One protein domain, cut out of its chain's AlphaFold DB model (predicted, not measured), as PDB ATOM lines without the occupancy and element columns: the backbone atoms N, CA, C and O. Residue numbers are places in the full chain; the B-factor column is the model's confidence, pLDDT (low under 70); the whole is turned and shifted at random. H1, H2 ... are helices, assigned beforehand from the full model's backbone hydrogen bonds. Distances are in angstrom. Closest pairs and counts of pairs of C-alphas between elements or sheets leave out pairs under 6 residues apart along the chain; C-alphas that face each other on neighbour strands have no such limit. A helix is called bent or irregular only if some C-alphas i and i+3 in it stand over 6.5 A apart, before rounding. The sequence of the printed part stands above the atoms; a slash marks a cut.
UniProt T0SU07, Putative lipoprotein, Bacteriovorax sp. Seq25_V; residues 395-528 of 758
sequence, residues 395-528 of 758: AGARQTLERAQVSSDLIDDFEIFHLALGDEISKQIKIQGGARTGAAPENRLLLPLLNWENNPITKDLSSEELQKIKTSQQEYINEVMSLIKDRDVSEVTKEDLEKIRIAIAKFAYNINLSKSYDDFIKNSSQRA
ATOM      1  N   ALA A 395     164.213 159.414 191.417       91.25
ATOM      2  CA  ALA A 395     164.690 159.164 190.057       91.25
ATOM      3  C   ALA A 395     164.092 157.881 189.448       91.25
ATOM      4  O   ALA A 395     163.605 157.909 188.318       91.25
ATOM      5  N   GLY A 396     164.079 156.776 190.201       91.31
ATOM      6  CA  GLY A 396     163.451 155.524 189.765       91.31
ATOM      7  C   GLY A 396     161.930 155.644 189.645       91.31
ATOM      8  O   GLY A 396     161.328 155.150 188.690       91.31
ATOM      9  N   ALA A 397     161.296 156.386 190.559       93.50
ATOM     10  CA  ALA A 397     159.870 156.688 190.483       93.50
ATOM     11  C   ALA A 397     159.514 157.464 189.205       93.50
ATOM     12  O   ALA A 397     158.571 157.066 188.519       93.50
ATOM     13  N   ARG A 398     160.290 158.496 188.828       95.38
ATOM     14  CA  ARG A 398     160.122 159.225 187.556       95.38
ATOM     15  C   ARG A 398     160.158 158.267 186.361       95.38
ATOM     16  O   ARG A 398     159.222 158.278 185.568       95.38
ATOM     17  N   GLN A 399     161.142 157.370 186.278       93.88
ATOM     18  CA  GLN A 399     161.224 156.391 185.179       93.88
ATOM     19  C   GLN A 399     160.006 155.454 185.120       93.88
ATOM     20  O   GLN A 399     159.507 155.116 184.044       93.88
ATOM     21  N   THR A 400     159.496 155.010 186.270       93.12
ATOM     22  CA  THR A 400     158.279 154.186 186.328       93.12
ATOM     23  C   THR A 400     157.038 154.967 185.886       93.12
ATOM     24  O   THR A 400     156.226 154.432 185.131       93.12
ATOM     25  N   LEU A 401     156.908 156.237 186.278       95.38
ATOM     26  CA  LEU A 401     155.808 157.107 185.851       95.38
ATOM     27  C   LEU A 401     155.867 157.427 184.346       95.38
ATOM     28  O   LEU A 401     154.833 157.405 183.678       95.38
ATOM     29  N   GLU A 402     157.061 157.640 183.791       94.81
ATOM     30  CA  GLU A 402     157.278 157.812 182.349       94.81
ATOM     31  C   GLU A 402     156.847 156.564 181.563       94.81
ATOM     32  O   GLU A 402     156.130 156.671 180.565       94.81
ATOM     33  N   ARG A 403     157.208 155.361 182.039       91.88
ATOM     34  CA  ARG A 403     156.745 154.087 181.451       91.88
ATOM     35  C   ARG A 403     155.225 153.928 181.522       91.88
ATOM     36  O   ARG A 403     154.633 153.368 180.600       91.88
ATOM     37  N   ALA A 404     154.601 154.454 182.574       91.31
ATOM     38  CA  ALA A 404     153.150 154.522 182.731       91.31
ATOM     39  C   ALA A 404     152.493 155.663 181.922       91.31
ATOM     40  O   ALA A 404     151.289 155.883 182.048       91.31
ATOM     41  N   GLN A 405     153.258 156.367 181.076       93.88
ATOM     42  CA  GLN A 405     152.793 157.450 180.202       93.88
ATOM     43  C   GLN A 405     152.187 158.645 180.958       93.88
ATOM     44  O   GLN A 405     151.304 159.335 180.447       93.88
ATOM     45  N   VAL A 406     152.666 158.911 182.175       93.88
ATOM     46  CA  VAL A 406     152.334 160.142 182.902       93.88
ATOM     47  C   VAL A 406     153.073 161.318 182.250       93.88
ATOM     48  O   VAL A 406     154.245 161.208 181.898       93.88
ATOM     49  N   SER A 407     152.392 162.450 182.054       93.44
ATOM     50  CA  SER A 407     153.001 163.652 181.468       93.44
ATOM     51  C   SER A 407     154.052 164.267 182.394       93.44
ATOM     52  O   SER A 407     153.843 164.288 183.604       93.44
ATOM     53  N   SER A 408     155.115 164.853 181.827       92.31
ATOM     54  CA  SER A 408     156.215 165.473 182.592       92.31
ATOM     55  C   SER A 408     155.728 166.439 183.676       92.31
ATOM     56  O   SER A 408     156.152 166.313 184.815       92.31
ATOM     57  N   ASP A 409     154.771 167.317 183.360       90.81
ATOM     58  CA  ASP A 409     154.233 168.291 184.323       90.81
ATOM     59  C   ASP A 409     153.632 167.611 185.572       90.81
ATOM     60  O   ASP A 409     153.851 168.044 186.695       90.81
ATOM     61  N   LEU A 410     152.932 166.484 185.389       91.44
ATOM     62  CA  LEU A 410     152.338 165.722 186.497       91.44
ATOM     63  C   LEU A 410     153.381 164.913 187.276       91.44
ATOM     64  O   LEU A 410     153.162 164.584 188.440       91.44
ATOM     65  N   ILE A 411     154.499 164.557 186.639       94.50
ATOM     66  CA  ILE A 411     155.630 163.921 187.317       94.50
ATOM     67  C   ILE A 411     156.324 164.941 188.222       94.50
ATOM     68  O   ILE A 411     156.641 164.615 189.363       94.50
ATOM     69  N   ASP A 412     156.510 166.172 187.749       92.69
ATOM     70  CA  ASP A 412     157.102 167.247 188.549       92.69
ATOM     71  C   ASP A 412     156.216 167.566 189.769       92.69
ATOM     72  O   ASP A 412     156.706 167.621 190.900       92.69
ATOM     73  N   ASP A 413     154.897 167.648 189.568       92.81
ATOM     74  CA  ASP A 413     153.910 167.775 190.648       92.81
ATOM     75  C   ASP A 413     153.977 166.604 191.646       92.81
ATOM     76  O   ASP A 413     153.913 166.800 192.863       92.81
ATOM     77  N   PHE A 414     154.147 165.373 191.150       94.06
ATOM     78  CA  PHE A 414     154.307 164.180 191.981       94.06
ATOM     79  C   PHE A 414     155.565 164.236 192.858       94.06
ATOM     80  O   PHE A 414     155.505 163.836 194.028       94.06
ATOM     81  N   GLU A 415     156.689 164.715 192.319       93.50
ATOM     82  CA  GLU A 415     157.942 164.870 193.065       93.50
ATOM     83  C   GLU A 415     157.784 165.897 194.191       93.50
ATOM     84  O   GLU A 415     158.140 165.610 195.337       93.50
ATOM     85  N   ILE A 416     157.173 167.052 193.901       92.75
ATOM     86  CA  ILE A 416     156.882 168.090 194.903       92.75
ATOM     87  C   ILE A 416     155.964 167.537 196.000       92.75
ATOM     88  O   ILE A 416     156.247 167.702 197.190       92.75
ATOM     89  N   PHE A 417     154.912 166.816 195.611       93.06
ATOM     90  CA  PHE A 417     153.977 166.192 196.543       93.06
ATOM     91  C   PHE A 417     154.665 165.185 197.480       93.06
ATOM     92  O   PHE A 417     154.420 165.185 198.689       93.06
ATOM     93  N   HIS A 418     155.579 164.353 196.968       92.19
ATOM     94  CA  HIS A 418     156.327 163.398 197.795       92.19
ATOM     95  C   HIS A 418     157.356 164.061 198.715       92.19
ATOM     96  O   HIS A 418     157.527 163.606 199.849       92.19
ATOM     97  N   LEU A 419     157.995 165.147 198.276       91.19
ATOM     98  CA  LEU A 419     158.856 165.959 199.140       91.19
ATOM     99  C   LEU A 419     158.057 166.548 200.310       91.19
ATOM    100  O   LEU A 419     158.463 166.417 201.466       91.19
ATOM    101  N   ALA A 420     156.874 167.099 200.033       90.94
ATOM    102  CA  ALA A 420     155.983 167.622 201.064       90.94
ATOM    103  C   ALA A 420     155.504 166.515 202.032       90.94
ATOM    104  O   ALA A 420     155.469 166.716 203.252       90.94
ATOM    105  N   LEU A 421     155.197 165.307 201.534       90.94
ATOM    106  CA  LEU A 421     154.897 164.145 202.390       90.94
ATOM    107  C   LEU A 421     156.095 163.757 203.271       90.94
ATOM    108  O   LEU A 421     155.908 163.411 204.442       90.94
ATOM    109  N   GLY A 422     157.316 163.856 202.742       89.12
ATOM    110  CA  GLY A 422     158.560 163.665 203.488       89.12
ATOM    111  C   GLY A 422     158.700 164.626 204.674       89.12
ATOM    112  O   GLY A 422     159.107 164.214 205.769       89.12
ATOM    113  N   ASP A 423     158.275 165.879 204.516       87.88
ATOM    114  CA  ASP A 423     158.229 166.854 205.610       87.88
ATOM    115  C   ASP A 423     157.208 166.469 206.689       87.88
ATOM    116  O   ASP A 423     157.496 166.570 207.888       87.88
ATOM    117  N   GLU A 424     156.027 165.974 206.307       88.00
ATOM    118  CA  GLU A 424     155.024 165.502 207.270       88.00
ATOM    119  C   GLU A 424     155.505 164.256 208.034       88.00
ATOM    120  O   GLU A 424     155.353 164.176 209.258       88.00
ATOM    121  N   ILE A 425     156.174 163.320 207.354       85.56
ATOM    122  CA  ILE A 425     156.856 162.184 207.992       85.56
ATOM    123  C   ILE A 425     157.904 162.690 208.989       85.56
ATOM    124  O   ILE A 425     157.952 162.234 210.135       85.56
ATOM    125  N   SER A 426     158.705 163.682 208.599       83.06
ATOM    126  CA  SER A 426     159.740 164.268 209.453       83.06
ATOM    127  C   SER A 426     159.166 164.908 210.720       83.06
ATOM    128  O   SER A 426     159.769 164.803 211.794       83.06
ATOM    129  N   LYS A 427     157.977 165.523 210.651       82.44
ATOM    130  CA  LYS A 427     157.260 166.007 211.844       82.44
ATOM    131  C   LYS A 427     156.885 164.852 212.777       82.44
ATOM    132  O   LYS A 427     157.090 164.968 213.986       82.44
ATOM    133  N   GLN A 428     156.387 163.732 212.243       75.50
ATOM    134  CA  GLN A 428     156.059 162.549 213.053       75.50
ATOM    135  C   GLN A 428     157.299 161.947 213.728       75.50
ATOM    136  O   GLN A 428     157.251 161.642 214.920       75.50
ATOM    137  N   ILE A 429     158.420 161.848 213.005       72.50
ATOM    138  CA  ILE A 429     159.695 161.346 213.544       72.50
ATOM    139  C   ILE A 429     160.182 162.228 214.700       72.50
ATOM    140  O   ILE A 429     160.518 161.706 215.766       72.50
ATOM    141  N   LYS A 430     160.154 163.561 214.534       70.31
ATOM    142  CA  LYS A 430     160.549 164.522 215.582       70.31
ATOM    143  C   LYS A 430     159.716 164.373 216.856       70.31
ATOM    144  O   LYS A 430     160.273 164.406 217.947       70.31
ATOM    145  N   ILE A 431     158.399 164.179 216.730       66.44
ATOM    146  CA  ILE A 431     157.498 163.979 217.881       66.44
ATOM    147  C   ILE A 431     157.831 162.683 218.631       66.44
ATOM    148  O   ILE A 431     157.753 162.636 219.856       66.44
ATOM    149  N   GLN A 432     158.199 161.628 217.904       59.09
ATOM    150  CA  GLN A 432     158.513 160.318 218.479       59.09
ATOM    151  C   GLN A 432     159.941 160.219 219.039       59.09
ATOM    152  O   GLN A 432     160.285 159.189 219.618       59.09
ATOM    153  N   GLY A 433     160.748 161.279 218.896       52.72
ATOM    154  CA  GLY A 433     162.141 161.340 219.337       52.72
ATOM    155  C   GLY A 433     163.137 160.644 218.401       52.72
ATOM    156  O   GLY A 433     164.296 160.536 218.757       52.72
ATOM    157  N   GLY A 434     162.726 160.172 217.221       52.78
ATOM    158  CA  GLY A 434     163.510 159.261 216.371       52.78
ATOM    159  C   GLY A 434     164.779 159.843 215.727       52.78
ATOM    160  O   GLY A 434     164.846 161.028 215.395       52.78
ATOM    161  N   ALA A 435     165.766 158.964 215.505       48.12
ATOM    162  CA  ALA A 435     167.043 159.228 214.835       48.12
ATOM    163  C   ALA A 435     166.899 159.715 213.374       48.12
ATOM    164  O   ALA A 435     165.924 159.415 212.685       48.12
ATOM    165  N   ARG A 436     167.920 160.440 212.884       49.91
ATOM    166  CA  ARG A 436     168.039 161.007 211.518       49.91
ATOM    167  C   ARG A 436     168.401 159.970 210.439       49.91
ATOM    168  O   ARG A 436     169.032 160.323 209.446       49.91
ATOM    169  N   THR A 437     168.109 158.695 210.660       50.19
ATOM    170  CA  THR A 437     168.665 157.591 209.870       50.19
ATOM    171  C   THR A 437     167.572 156.680 209.302       50.19
ATOM    172  O   THR A 437     166.435 156.690 209.781       50.19
ATOM    173  N   GLY A 438     167.889 155.955 208.224       59.69
ATOM    174  CA  GLY A 438     166.932 155.191 207.409       59.69
ATOM    175  C   GLY A 438     166.720 155.809 206.021       59.69
ATOM    176  O   GLY A 438     167.402 156.775 205.676       59.69
ATOM    177  N   ALA A 439     165.804 155.242 205.223       70.94
ATOM    178  CA  ALA A 439     165.475 155.786 203.904       70.94
ATOM    179  C   ALA A 439     165.064 157.255 204.021       70.94
ATOM    180  O   ALA A 439     164.402 157.637 205.007       70.94
ATOM    181  N   ALA A 440     165.435 158.053 203.017       79.62
ATOM    182  CA  ALA A 440     165.021 159.446 202.933       79.62
ATOM    183  C   ALA A 440     163.487 159.527 203.083       79.62
ATOM    184  O   ALA A 440     162.790 158.689 202.500       79.62
ATOM    185  N   PRO A 441     162.943 160.435 203.919       84.12
ATOM    186  CA  PRO A 441     161.512 160.483 204.228       84.12
ATOM    187  C   PRO A 441     160.594 160.407 203.001       84.12
ATOM    188  O   PRO A 441     159.625 159.651 203.013       84.12
ATOM    189  N   GLU A 442     160.944 161.121 201.937       85.38
ATOM    190  CA  GLU A 442     160.263 161.167 200.644       85.38
ATOM    191  C   GLU A 442     160.293 159.824 199.889       85.38
ATOM    192  O   GLU A 442     159.316 159.455 199.237       85.38
ATOM    193  N   ASN A 443     161.357 159.027 200.043       88.00
ATOM    194  CA  ASN A 443     161.503 157.729 199.374       88.00
ATOM    195  C   ASN A 443     160.671 156.621 200.039       88.00
ATOM    196  O   ASN A 443     160.380 155.594 199.422       88.00
ATOM    197  N   ARG A 444     160.252 156.808 201.298       86.88
ATOM    198  CA  ARG A 444     159.570 155.773 202.100       86.88
ATOM    199  C   ARG A 444     158.223 155.334 201.536       86.88
ATOM    200  O   ARG A 444     157.726 154.275 201.912       86.88
ATOM    201  N   LEU A 445     157.623 156.144 200.670       90.75
ATOM    202  CA  LEU A 445     156.297 155.908 200.099       90.75
ATOM    203  C   LEU A 445     156.349 155.362 198.662       90.75
ATOM    204  O   LEU A 445     155.307 155.062 198.091       90.75
ATOM    205  N   LEU A 446     157.547 155.168 198.099       92.38
ATOM    206  CA  LEU A 446     157.743 154.850 196.680       92.38
ATOM    207  C   LEU A 446     157.811 153.345 196.368       92.38
ATOM    208  O   LEU A 446     158.054 152.975 195.224       92.38
ATOM    209  N   LEU A 447     157.573 152.460 197.345       91.69
ATOM    210  CA  LEU A 447     157.629 151.001 197.145       91.69
ATOM    211  C   LEU A 447     156.794 150.505 195.936       91.69
ATOM    212  O   LEU A 447     157.288 149.662 195.184       91.69
ATOM    213  N   PRO A 448     155.562 150.995 195.681       93.88
ATOM    214  CA  PRO A 448     154.808 150.569 194.500       93.88
ATOM    215  C   PRO A 448     155.447 150.964 193.166       93.88
ATOM    216  O   PRO A 448     155.120 150.365 192.147       93.88
ATOM    217  N   LEU A 449     156.352 151.946 193.157       94.12
ATOM    218  CA  LEU A 449     156.998 152.479 191.954       94.12
ATOM    219  C   LEU A 449     158.374 151.873 191.672       94.12
ATOM    220  O   LEU A 449     159.025 152.281 190.709       94.12
ATOM    221  N   LEU A 450     158.802 150.883 192.462       91.75
ATOM    222  CA  LEU A 450     159.959 150.067 192.104       91.75
ATOM    223  C   LEU A 450     159.756 149.414 190.733       91.75
ATOM    224  O   LEU A 450     158.631 149.130 190.303       91.75
ATOM    225  N   ASN A 451     160.869 149.120 190.067       89.00
ATOM    226  CA  ASN A 451     160.878 148.383 188.813       89.00
ATOM    227  C   ASN A 451     160.623 146.881 189.048       89.00
ATOM    228  O   ASN A 451     161.501 146.038 188.862       89.00
ATOM    229  N   TRP A 452     159.401 146.546 189.470       89.94
ATOM    230  CA  TRP A 452     158.990 145.176 189.777       89.94
ATOM    231  C   TRP A 452     159.130 144.228 188.580       89.94
ATOM    232  O   TRP A 452     159.400 143.047 188.772       89.94
ATOM    233  N   GLU A 453     159.008 144.733 187.349       83.50
ATOM    234  CA  GLU A 453     159.185 143.928 186.132       83.50
ATOM    235  C   GLU A 453     160.583 143.304 186.032       83.50
ATOM    236  O   GLU A 453     160.708 142.181 185.552       83.50
ATOM    237  N   ASN A 454     161.610 143.999 186.529       84.25
ATOM    238  CA  ASN A 454     162.995 143.528 186.515       84.25
ATOM    239  C   ASN A 454     163.465 142.982 187.876       84.25
ATOM    240  O   ASN A 454     164.632 142.615 188.010       84.25
ATOM    241  N   ASN A 455     162.595 142.926 188.891       90.94
ATOM    242  CA  ASN A 455     162.968 142.373 190.191       90.94
ATOM    243  C   ASN A 455     163.178 140.844 190.070       90.94
ATOM    244  O   ASN A 455     162.314 140.162 189.520       90.94
ATOM    245  N   PRO A 456     164.273 140.261 190.598       89.75
ATOM    246  CA  PRO A 456     164.551 138.828 190.508       89.75
ATOM    247  C   PRO A 456     163.408 137.923 190.976       89.75
ATOM    248  O   PRO A 456     163.267 136.818 190.451       89.75
ATOM    249  N   ILE A 457     162.565 138.383 191.908       90.06
ATOM    250  CA  ILE A 457     161.429 137.597 192.400       90.06
ATOM    251  C   ILE A 457     160.351 137.354 191.337       90.06
ATOM    252  O   ILE A 457     159.556 136.424 191.466       90.06
ATOM    253  N   THR A 458     160.303 138.170 190.280       88.69
ATOM    254  CA  THR A 458     159.264 138.069 189.251       88.69
ATOM    255  C   THR A 458     159.604 137.088 188.131       88.69
ATOM    256  O   THR A 458     158.712 136.723 187.365       88.69
ATOM    257  N   LYS A 459     160.851 136.588 188.076       84.88
ATOM    258  CA  LYS A 459     161.351 135.671 187.032       84.88
ATOM    259  C   LYS A 459     160.513 134.395 186.884       84.88
ATOM    260  O   LYS A 459     160.314 133.931 185.765       84.88
ATOM    261  N   ASP A 460     160.017 133.860 187.998       83.44
ATOM    262  CA  ASP A 460     159.271 132.593 188.042       83.44
ATOM    263  C   ASP A 460     157.745 132.787 188.152       83.44
ATOM    264  O   ASP A 460     157.006 131.815 188.324       83.44
ATOM    265  N   LEU A 461     157.253 134.028 188.069       88.19
ATOM    266  CA  LEU A 461     155.822 134.316 188.156       88.19
ATOM    267  C   LEU A 461     155.100 133.996 186.846       88.19
ATOM    268  O   LEU A 461     155.615 134.188 185.742       88.19
ATOM    269  N   SER A 462     153.852 133.553 186.964       89.94
ATOM    270  CA  SER A 462     152.971 133.371 185.813       89.94
ATOM    271  C   SER A 462     152.623 134.707 185.147       89.94
ATOM    272  O   SER A 462     152.638 135.768 185.771       89.94
ATOM    273  N   SER A 463     152.214 134.667 183.874       92.12
ATOM    274  CA  SER A 463     151.750 135.868 183.164       92.12
ATOM    275  C   SER A 463     150.569 136.556 183.864       92.12
ATOM    276  O   SER A 463     150.450 137.776 183.792       92.12
ATOM    277  N   GLU A 464     149.715 135.801 184.564       92.75
ATOM    278  CA  GLU A 464     148.613 136.359 185.354       92.75
ATOM    279  C   GLU A 464     149.131 137.148 186.567       92.75
ATOM    280  O   GLU A 464     148.660 138.251 186.839       92.75
ATOM    281  N   GLU A 465     150.118 136.612 187.284       91.81
ATOM    282  CA  GLU A 465     150.747 137.282 188.430       91.81
ATOM    283  C   GLU A 465     151.509 138.538 188.001       91.81
ATOM    284  O   GLU A 465     151.351 139.592 188.616       91.81
ATOM    285  N   LEU A 466     152.248 138.475 186.890       92.88
ATOM    286  CA  LEU A 466     152.906 139.647 186.307       92.88
ATOM    287  C   LEU A 466     151.891 140.730 185.913       92.88
ATOM    288  O   LEU A 466     152.112 141.915 186.166       92.88
ATOM    289  N   GLN A 467     150.748 140.341 185.342       93.69
ATOM    290  CA  GLN A 467     149.690 141.290 185.007       93.69
ATOM    291  C   GLN A 467     149.068 141.926 186.260       93.69
ATOM    292  O   GLN A 467     148.777 143.122 186.244       93.69
ATOM    293  N   LYS A 468     148.901 141.174 187.359       94.25
ATOM    294  CA  LYS A 468     148.418 141.716 188.645       94.25
ATOM    295  C   LYS A 468     149.337 142.804 189.193       94.25
ATOM    296  O   LYS A 468     148.828 143.803 189.704       94.25
ATOM    297  N   ILE A 469     150.655 142.646 189.050       94.38
ATOM    298  CA  ILE A 469     151.635 143.670 189.442       94.38
ATOM    299  C   ILE A 469     151.414 144.949 188.636       94.38
ATOM    300  O   ILE A 469     151.203 146.005 189.230       94.38
ATOM    301  N   LYS A 470     151.381 144.850 187.300       93.69
ATOM    302  CA  LYS A 470     151.185 146.010 186.411       93.69
ATOM    303  C   LYS A 470     149.871 146.736 186.694       93.69
ATOM    304  O   LYS A 470     149.855 147.954 186.841       93.69
ATOM    305  N   THR A 471     148.772 145.988 186.814       95.31
ATOM    306  CA  THR A 471     147.454 146.562 187.112       95.31
ATOM    307  C   THR A 471     147.453 147.266 188.468       95.31
ATOM    308  O   THR A 471     147.017 148.409 188.556       95.31
ATOM    309  N   SER A 472     147.999 146.635 189.513       96.06
ATOM    310  CA  SER A 472     148.047 147.233 190.855       96.06
ATOM    311  C   SER A 472     148.949 148.471 190.905       96.06
ATOM    312  O   SER A 472     148.638 149.428 191.610       96.06
ATOM    313  N   GLN A 473     150.055 148.477 190.153       95.56
ATOM    314  CA  GLN A 473     150.937 149.639 190.033       95.56
ATOM    315  C   GLN A 473     150.217 150.804 189.342       95.56
ATOM    316  O   GLN A 473     150.267 151.929 189.835       95.56
ATOM    317  N   GLN A 474     149.480 150.540 188.260       95.81
ATOM    318  CA  GLN A 474     148.684 151.566 187.583       95.81
ATOM    319  C   GLN A 474     147.551 152.102 188.468       95.81
ATOM    320  O   GLN A 474     147.297 153.306 188.471       95.81
ATOM    321  N   GLU A 475     146.877 151.238 189.232       96.12
ATOM    322  CA  GLU A 475     145.869 151.653 190.215       96.12
ATOM    323  C   GLU A 475     146.466 152.604 191.254       96.12
ATOM    324  O   GLU A 475     145.904 153.672 191.488       96.12
ATOM    325  N   TYR A 476     147.631 152.261 191.815       96.38
ATOM    326  CA  TYR A 476     148.344 153.133 192.745       96.38
ATOM    327  C   TYR A 476     148.672 154.489 192.106       96.38
ATOM    328  O   TYR A 476     148.337 155.522 192.679       96.38
ATOM    329  N   ILE A 477     149.261 154.502 190.903       96.12
ATOM    330  CA  ILE A 477     149.595 155.745 190.185       96.12
ATOM    331  C   ILE A 477     148.347 156.614 190.011       96.12
ATOM    332  O   ILE A 477     148.371 157.802 190.325       96.12
ATOM    333  N   ASN A 478     147.235 156.027 189.568       94.50
ATOM    334  CA  ASN A 478     145.985 156.755 189.366       94.50
ATOM    335  C   ASN A 478     145.433 157.340 190.677       94.50
ATOM    336  O   ASN A 478     144.961 158.478 190.681       94.50
ATOM    337  N   GLU A 479     145.505 156.591 191.782       93.75
ATOM    338  CA  GLU A 479     145.083 157.060 193.107       93.75
ATOM    339  C   GLU A 479     145.931 158.255 193.576       93.75
ATOM    340  O   GLU A 479     145.369 159.264 194.001       93.75
ATOM    341  N   VAL A 480     147.262 158.197 193.431       93.25
ATOM    342  CA  VAL A 480     148.142 159.325 193.794       93.25
ATOM    343  C   VAL A 480     147.875 160.548 192.917       93.25
ATOM    344  O   VAL A 480     147.730 161.657 193.428       93.25
ATOM    345  N   MET A 481     147.752 160.359 191.603       92.19
ATOM    346  CA  MET A 481     147.502 161.459 190.667       92.19
ATOM    347  C   MET A 481     146.142 162.122 190.896       92.19
ATOM    348  O   MET A 481     145.995 163.321 190.666       92.19
ATOM    349  N   SER A 482     145.141 161.371 191.364       90.62
ATOM    350  CA  SER A 482     143.861 161.951 191.779       90.62
ATOM    351  C   SER A 482     144.027 162.866 192.991       90.62
ATOM    352  O   SER A 482     143.457 163.949 193.005       90.62
ATOM    353  N   LEU A 483     144.829 162.465 193.983       88.94
ATOM    354  CA  LEU A 483     145.083 163.282 195.176       88.94
ATOM    355  C   LEU A 483     145.826 164.578 194.843       88.94
ATOM    356  O   LEU A 483     145.497 165.622 195.396       88.94
ATOM    357  N   ILE A 484     146.785 164.502 193.916       89.19
ATOM    358  CA  ILE A 484     147.540 165.655 193.411       89.19
ATOM    359  C   ILE A 484     146.612 166.666 192.725       89.19
ATOM    360  O   ILE A 484     146.719 167.860 192.970       89.19
ATOM    361  N   LYS A 485     145.660 166.205 191.903       83.69
ATOM    362  CA  LYS A 485     144.741 167.092 191.161       83.69
ATOM    363  C   LYS A 485     143.753 167.852 192.045       83.69
ATOM    364  O   LYS A 485     143.270 168.907 191.641       83.69
ATOM    365  N   ASP A 486     143.442 167.316 193.220       73.62
ATOM    366  CA  ASP A 486     142.429 167.875 194.116       73.62
ATOM    367  C   ASP A 486     143.002 168.919 195.100       73.62
ATOM    368  O   ASP A 486     142.244 169.471 195.905       73.62
ATOM    369  N   ARG A 487     144.324 169.178 195.089       66.75
ATOM    370  CA  ARG A 487     145.025 169.993 196.102       66.75
ATOM    371  C   ARG A 487     146.204 170.791 195.531       66.75
ATOM    372  O   ARG A 487     146.672 170.532 194.431       66.75
ATOM    373  N   ASP A 488     146.697 171.756 196.309       78.75
ATOM    374  CA  ASP A 488     148.029 172.329 196.087       78.75
ATOM    375  C   ASP A 488     149.085 171.268 196.439       78.75
ATOM    376  O   ASP A 488     149.081 170.721 197.545       78.75
ATOM    377  N   VAL A 489     149.985 170.974 195.498       82.56
ATOM    378  CA  VAL A 489     151.021 169.933 195.619       82.56
ATOM    379  C   VAL A 489     151.974 170.145 196.795       82.56
ATOM    380  O   VAL A 489     152.582 169.188 197.269       82.56
ATOM    381  N   SER A 490     152.097 171.380 197.287       83.81
ATOM    382  CA  SER A 490     152.964 171.734 198.414       83.81
ATOM    383  C   SER A 490     152.267 171.656 199.781       83.81
ATOM    384  O   SER A 490     152.936 171.564 200.814       83.81
ATOM    385  N   GLU A 491     150.931 171.634 199.815       83.81
ATOM    386  CA  GLU A 491     150.132 171.655 201.044       83.81
ATOM    387  C   GLU A 491     149.560 170.271 201.381       83.81
ATOM    388  O   GLU A 491     148.358 170.009 201.290       83.81
ATOM    389  N   VAL A 492     150.432 169.362 201.823       87.38
ATOM    390  CA  VAL A 492     150.015 168.017 202.244       87.38
ATOM    391  C   VAL A 492     149.560 167.969 203.701       87.38
ATOM    392  O   VAL A 492     150.080 168.649 204.589       87.38
ATOM    393  N   THR A 493     148.599 167.090 203.970       87.75
ATOM    394  CA  THR A 493     148.024 166.873 205.300       87.75
ATOM    395  C   THR A 493     148.323 165.468 205.828       87.75
ATOM    396  O   THR A 493     148.694 164.556 205.088       87.75
ATOM    397  N   LYS A 494     148.086 165.247 207.129       87.88
ATOM    398  CA  LYS A 494     148.126 163.898 207.723       87.88
ATOM    399  C   LYS A 494     147.159 162.930 207.043       87.88
ATOM    400  O   LYS A 494     147.485 161.757 206.910       87.88
ATOM    401  N   GLU A 495     146.003 163.424 206.608       89.88
ATOM    402  CA  GLU A 495     145.002 162.620 205.906       89.88
ATOM    403  C   GLU A 495     145.525 162.142 204.541       89.88
ATOM    404  O   GLU A 495     145.286 161.000 204.157       89.88
ATOM    405  N   ASP A 496     146.295 162.971 203.829       90.38
ATOM    406  CA  ASP A 496     146.897 162.578 202.546       90.38
ATOM    407  C   ASP A 496     147.953 161.495 202.749       90.38
ATOM    408  O   ASP A 496     147.943 160.474 202.061       90.38
ATOM    409  N   LEU A 497     148.808 161.663 203.762       90.38
ATOM    410  CA  LEU A 497     149.777 160.641 204.151       90.38
ATOM    411  C   LEU A 497     149.088 159.314 204.517       90.38
ATOM    412  O   LEU A 497     149.585 158.241 204.174       90.38
ATOM    413  N   GLU A 498     147.941 159.360 205.198       90.56
ATOM    414  CA  GLU A 498     147.142 158.168 205.495       90.56
ATOM    415  C   GLU A 498     146.576 157.516 204.228       90.56
ATOM    416  O   GLU A 498     146.703 156.298 204.078       90.56
ATOM    417  N   LYS A 499     146.028 158.295 203.287       92.06
ATOM    418  CA  LYS A 499     145.519 157.784 202.002       92.06
ATOM    419  C   LYS A 499     146.612 157.100 201.185       92.06
ATOM    420  O   LYS A 499     146.407 155.982 200.718       92.06
ATOM    421  N   ILE A 500     147.797 157.705 201.090       92.88
ATOM    422  CA  ILE A 500     148.943 157.105 200.390       92.88
ATOM    423  C   ILE A 500     149.389 155.808 201.071       92.88
ATOM    424  O   ILE A 500     149.624 154.800 200.405       92.88
ATOM    425  N   ARG A 501     149.448 155.776 202.407       92.75
ATOM    426  CA  ARG A 501     149.777 154.551 203.155       92.75
ATOM    427  C   ARG A 501     148.763 153.429 202.921       92.75
ATOM    428  O   ARG A 501     149.166 152.269 202.820       92.75
ATOM    429  N   ILE A 502     147.475 153.760 202.816       93.94
ATOM    430  CA  ILE A 502     146.421 152.806 202.447       93.94
ATOM    431  C   ILE A 502     146.646 152.290 201.023       93.94
ATOM    432  O   ILE A 502     146.642 151.074 200.832       93.94
ATOM    433  N   ALA A 503     146.918 153.171 200.058       94.88
ATOM    434  CA  ALA A 503     147.171 152.800 198.664       94.88
ATOM    435  C   ALA A 503     148.385 151.862 198.514       94.88
ATOM    436  O   ALA A 503     148.310 150.843 197.830       94.88
ATOM    437  N   ILE A 504     149.487 152.129 199.228       95.25
ATOM    438  CA  ILE A 504     150.676 151.254 199.234       95.25
ATOM    439  C   ILE A 504     150.355 149.883 199.845       95.25
ATOM    440  O   ILE A 504     150.786 148.847 199.335       95.25
ATOM    441  N   ALA A 505     149.602 149.854 200.947       95.12
ATOM    442  CA  ALA A 505     149.223 148.601 201.594       95.12
ATOM    443  C   ALA A 505     148.276 147.768 200.714       95.12
ATOM    444  O   ALA A 505     148.435 146.550 200.631       95.12
ATOM    445  N   LYS A 506     147.344 148.433 200.018       96.19
ATOM    446  CA  LYS A 506     146.461 147.838 199.009       96.19
ATOM    447  C   LYS A 506     147.263 147.246 197.852       96.19
ATOM    448  O   LYS A 506     147.031 146.095 197.499       96.19
ATOM    449  N   PHE A 507     148.237 147.986 197.315       96.50
ATOM    450  CA  PHE A 507     149.147 147.492 196.278       96.50
ATOM    451  C   PHE A 507     149.828 146.185 196.709       96.50
ATOM    452  O   PHE A 507     149.703 145.173 196.023       96.50
ATOM    453  N   ALA A 508     150.478 146.179 197.879       95.38
ATOM    454  CA  ALA A 508     151.170 144.994 198.390       95.38
ATOM    455  C   ALA A 508     150.216 143.803 198.590       95.38
ATOM    456  O   ALA A 508     150.542 142.679 198.216       95.38
ATOM    457  N   TYR A 509     149.019 144.054 199.129       95.75
ATOM    458  CA  TYR A 509     147.984 143.035 199.300       95.75
ATOM    459  C   TYR A 509     147.513 142.434 197.969       95.75
ATOM    460  O   TYR A 509     147.363 141.218 197.869       95.75
ATOM    461  N   ASN A 510     147.304 143.266 196.947       95.12
ATOM    462  CA  ASN A 510     146.813 142.824 195.642       95.12
ATOM    463  C   ASN A 510     147.831 141.952 194.895       95.12
ATOM    464  O   ASN A 510     147.441 140.980 194.245       95.12
ATOM    465  N   ILE A 511     149.124 142.281 194.991       94.12
ATOM    466  CA  ILE A 511     150.183 141.506 194.330       94.12
ATOM    467  C   ILE A 511     150.598 140.268 195.136       94.12
ATOM    468  O   ILE A 511     151.021 139.282 194.541       94.12
ATOM    469  N   ASN A 512     150.464 140.310 196.471       92.31
ATOM    470  CA  ASN A 512     150.746 139.209 197.400       92.31
ATOM    471  C   ASN A 512     152.113 138.528 197.170       92.31
ATOM    472  O   ASN A 512     152.243 137.299 197.214       92.31
ATOM    473  N   LEU A 513     153.143 139.333 196.889       91.94
ATOM    474  CA  LEU A 513     154.468 138.832 196.525       91.94
ATOM    475  C   LEU A 513     155.208 138.180 197.694       91.94
ATOM    476  O   LEU A 513     156.109 137.383 197.438       91.94
ATOM    477  N   SER A 514     154.846 138.437 198.960       90.38
ATOM    478  CA  SER A 514     155.556 137.823 200.095       90.38
ATOM    479  C   SER A 514     155.559 136.289 200.042       90.38
ATOM    480  O   SER A 514     156.537 135.656 200.449       90.38
ATOM    481  N   LYS A 515     154.511 135.687 199.462       88.25
ATOM    482  CA  LYS A 515     154.431 134.243 199.227       88.25
ATOM    483  C   LYS A 515     155.517 133.759 198.262       88.25
ATOM    484  O   LYS A 515     156.127 132.724 198.516       88.25
ATOM    485  N   SER A 516     155.790 134.507 197.197       90.88
ATOM    486  CA  SER A 516     156.817 134.164 196.211       90.88
ATOM    487  C   SER A 516     158.221 134.208 196.821       90.88
ATOM    488  O   SER A 516     159.030 133.327 196.541       90.88
ATOM    489  N   TYR A 517     158.491 135.153 197.733       89.94
ATOM    490  CA  TYR A 517     159.735 135.160 198.525       89.94
ATOM    491  C   TYR A 517     159.834 133.928 199.441       89.94
ATOM    492  O   TYR A 517     160.889 133.295 199.508       89.94
ATOM    493  N   ASP A 518     158.745 133.548 200.120       84.88
ATOM    494  CA  ASP A 518     158.715 132.336 200.955       84.88
ATOM    495  C   ASP A 518     158.946 131.058 200.109       84.88
ATOM    496  O   ASP A 518     159.591 130.112 200.566       84.88
ATOM    497  N   ASP A 519     158.457 131.017 198.867       84.00
ATOM    498  CA  ASP A 519     158.637 129.881 197.953       84.00
ATOM    499  C   ASP A 519     160.044 129.842 197.324       84.00
ATOM    500  O   ASP A 519     160.615 128.754 197.177       84.00
ATOM    501  N   PHE A 520     160.667 131.000 197.066       83.56
ATOM    502  CA  PHE A 520     162.073 131.099 196.653       83.56
ATOM    503  C   PHE A 520     163.013 130.405 197.657       83.56
ATOM    504  O   PHE A 520     163.899 129.640 197.264       83.56
ATOM    505  N   ILE A 521     162.782 130.586 198.963       77.38
ATOM    506  CA  ILE A 521     163.575 129.950 200.035       77.38
ATOM    507  C   ILE A 521     163.400 128.420 200.036       77.38
ATOM    508  O   ILE A 521     164.365 127.668 200.193       77.38
ATOM    509  N   LYS A 522     162.174 127.926 199.829       71.06
ATOM    510  CA  LYS A 522     161.872 126.480 199.850       71.06
ATOM    511  C   LYS A 522     162.436 125.732 198.642       71.06
ATOM    512  O   LYS A 522     162.915 124.607 198.775       71.06
ATOM    513  N   ASN A 523     162.369 126.336 197.459       64.12
ATOM    514  CA  ASN A 523     162.801 125.689 196.219       64.12
ATOM    515  C   ASN A 523     164.334 125.652 196.091       64.12
ATOM    516  O   ASN A 523     164.901 124.722 195.514       64.12
ATOM    517  N   SER A 524     165.022 126.627 196.680       52.28
ATOM    518  CA  SER A 524     166.485 126.726 196.678       52.28
ATOM    519  C   SER A 524     167.158 125.788 197.688       52.28
ATOM    520  O   SER A 524     168.196 125.200 197.378       52.28
ATOM    521  N   SER A 525     166.541 125.537 198.846       45.03
ATOM    522  CA  SER A 525     167.059 124.616 199.874       45.03
ATOM    523  C   SER A 525     167.143 123.148 199.402       45.03
ATOM    524  O   SER A 525     168.015 122.397 199.848       45.03
ATOM    525  N   GLN A 526     166.338 122.737 198.412       38.25
ATOM    526  CA  GLN A 526     166.481 121.428 197.749       38.25
ATOM    527  C   GLN A 526     167.711 121.336 196.829       38.25
ATOM    528  O   GLN A 526     168.343 120.279 196.772       38.25
ATOM    529  N   ARG A 527     168.100 122.429 196.154       36.28
ATOM    530  CA  ARG A 527     169.371 122.513 195.409       36.28
ATOM    531  C   ARG A 527     170.567 122.640 196.360       36.28
ATOM    532  O   ARG A 527     171.587 121.997 196.126       36.28
ATOM    533  N   ALA A 528     170.438 123.387 197.457       38.91
ATOM    534  CA  ALA A 528     171.513 123.679 198.412       38.91
ATOM    535  C   ALA A 528     171.939 122.479 199.287       38.91
ATOM    536  O   ALA A 528     173.103 122.364 199.654       38.91
TER     537      ALA A 528
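This is residues 395 to 528 of the 758 residues of the protein "Putative lipoprotein" of Bacteriovorax sp. Seq25_V (UniProt T0SU07). Two long helices, H4 and H5, lie side by side as a helical hairpin, and the still longer H2 crosses one end of it, where H4 ends and H5 begins. H1 folds back beside the start of H2 and short H3 packs on its middle; the long link after H3 leads to the other end of the hairpin, beyond which H6 leads away, its residues 521 to 528 sticking out as an arm. The printed part has 134 residues with six named helices, H1 to H6 in that order, and no named strand: the class is all helix. It is only just compact, close to loose, with a radius of gyration of the C-alphas of 16.7 A, and spans 52 by 39 by 23 A.

H1, residues 395 to 403, and H2, residues 408 to 432, form a helical hairpin, opposite ways at a steep tilt of 39 degrees. They only just touch, with 3 pairs of C-alphas within 8 A; the closest are those of Arg 398 and Ile 411, 6.5 A apart. H3, residues 441 to 445, touches H2 at residues 418 to 426, the closest C-alphas being those of Gly 422 and Glu 442, 4.2 A apart. H4, residues 463 to 485, touches H2 with residues 481 to 484 alone, about perpendicular at 83 degrees; the closest C-alphas, of Phe 414 and Ile 484, are 7.1 A apart. H5, residues 494 to 511, forms a helical hairpin with H4, opposite ways at a shallow tilt of 11 degrees, the closest C-alphas being those of Ile 469 and Ile 511, 5.5 A apart. H5 only just touches H2, with 3 pairs of C-alphas within 8 A, the closest those of Leu 421 and Leu 497, 6.4 A apart. H6, residues 514 to 528, touches no helix. In H1, H2, H4 and H5 every O i to N i+4 pair is within hydrogen-bond range; in H6 9 of 11 are, and in H3 0 of 1, beside 1 of 2 O i to N i+3 pairs.

H1 begins at C-alpha 395, (164.690, 159.164, 190.057), and measures 12.8 A. H2 measures 36.3 A, H4 33.0 A, H5 26.2 A and H6 21.4 A from first to last C-alpha. H3 measures 8.1 A and is only just irregular: C-alphas 442 and 445 are 6.6 A apart. H6 ends at C-alpha 528, (171.513, 123.679, 198.412).

The C-alphas farthest apart, of Asp 488 and Arg 527, are 54.2 A apart. The printed part has no cut; the link from H3 to H4, 17 residues, is long. The mean pLDDT of the printed part is 85.6; it is under 70 at residues 431 to 438, 487 and 523 to 528.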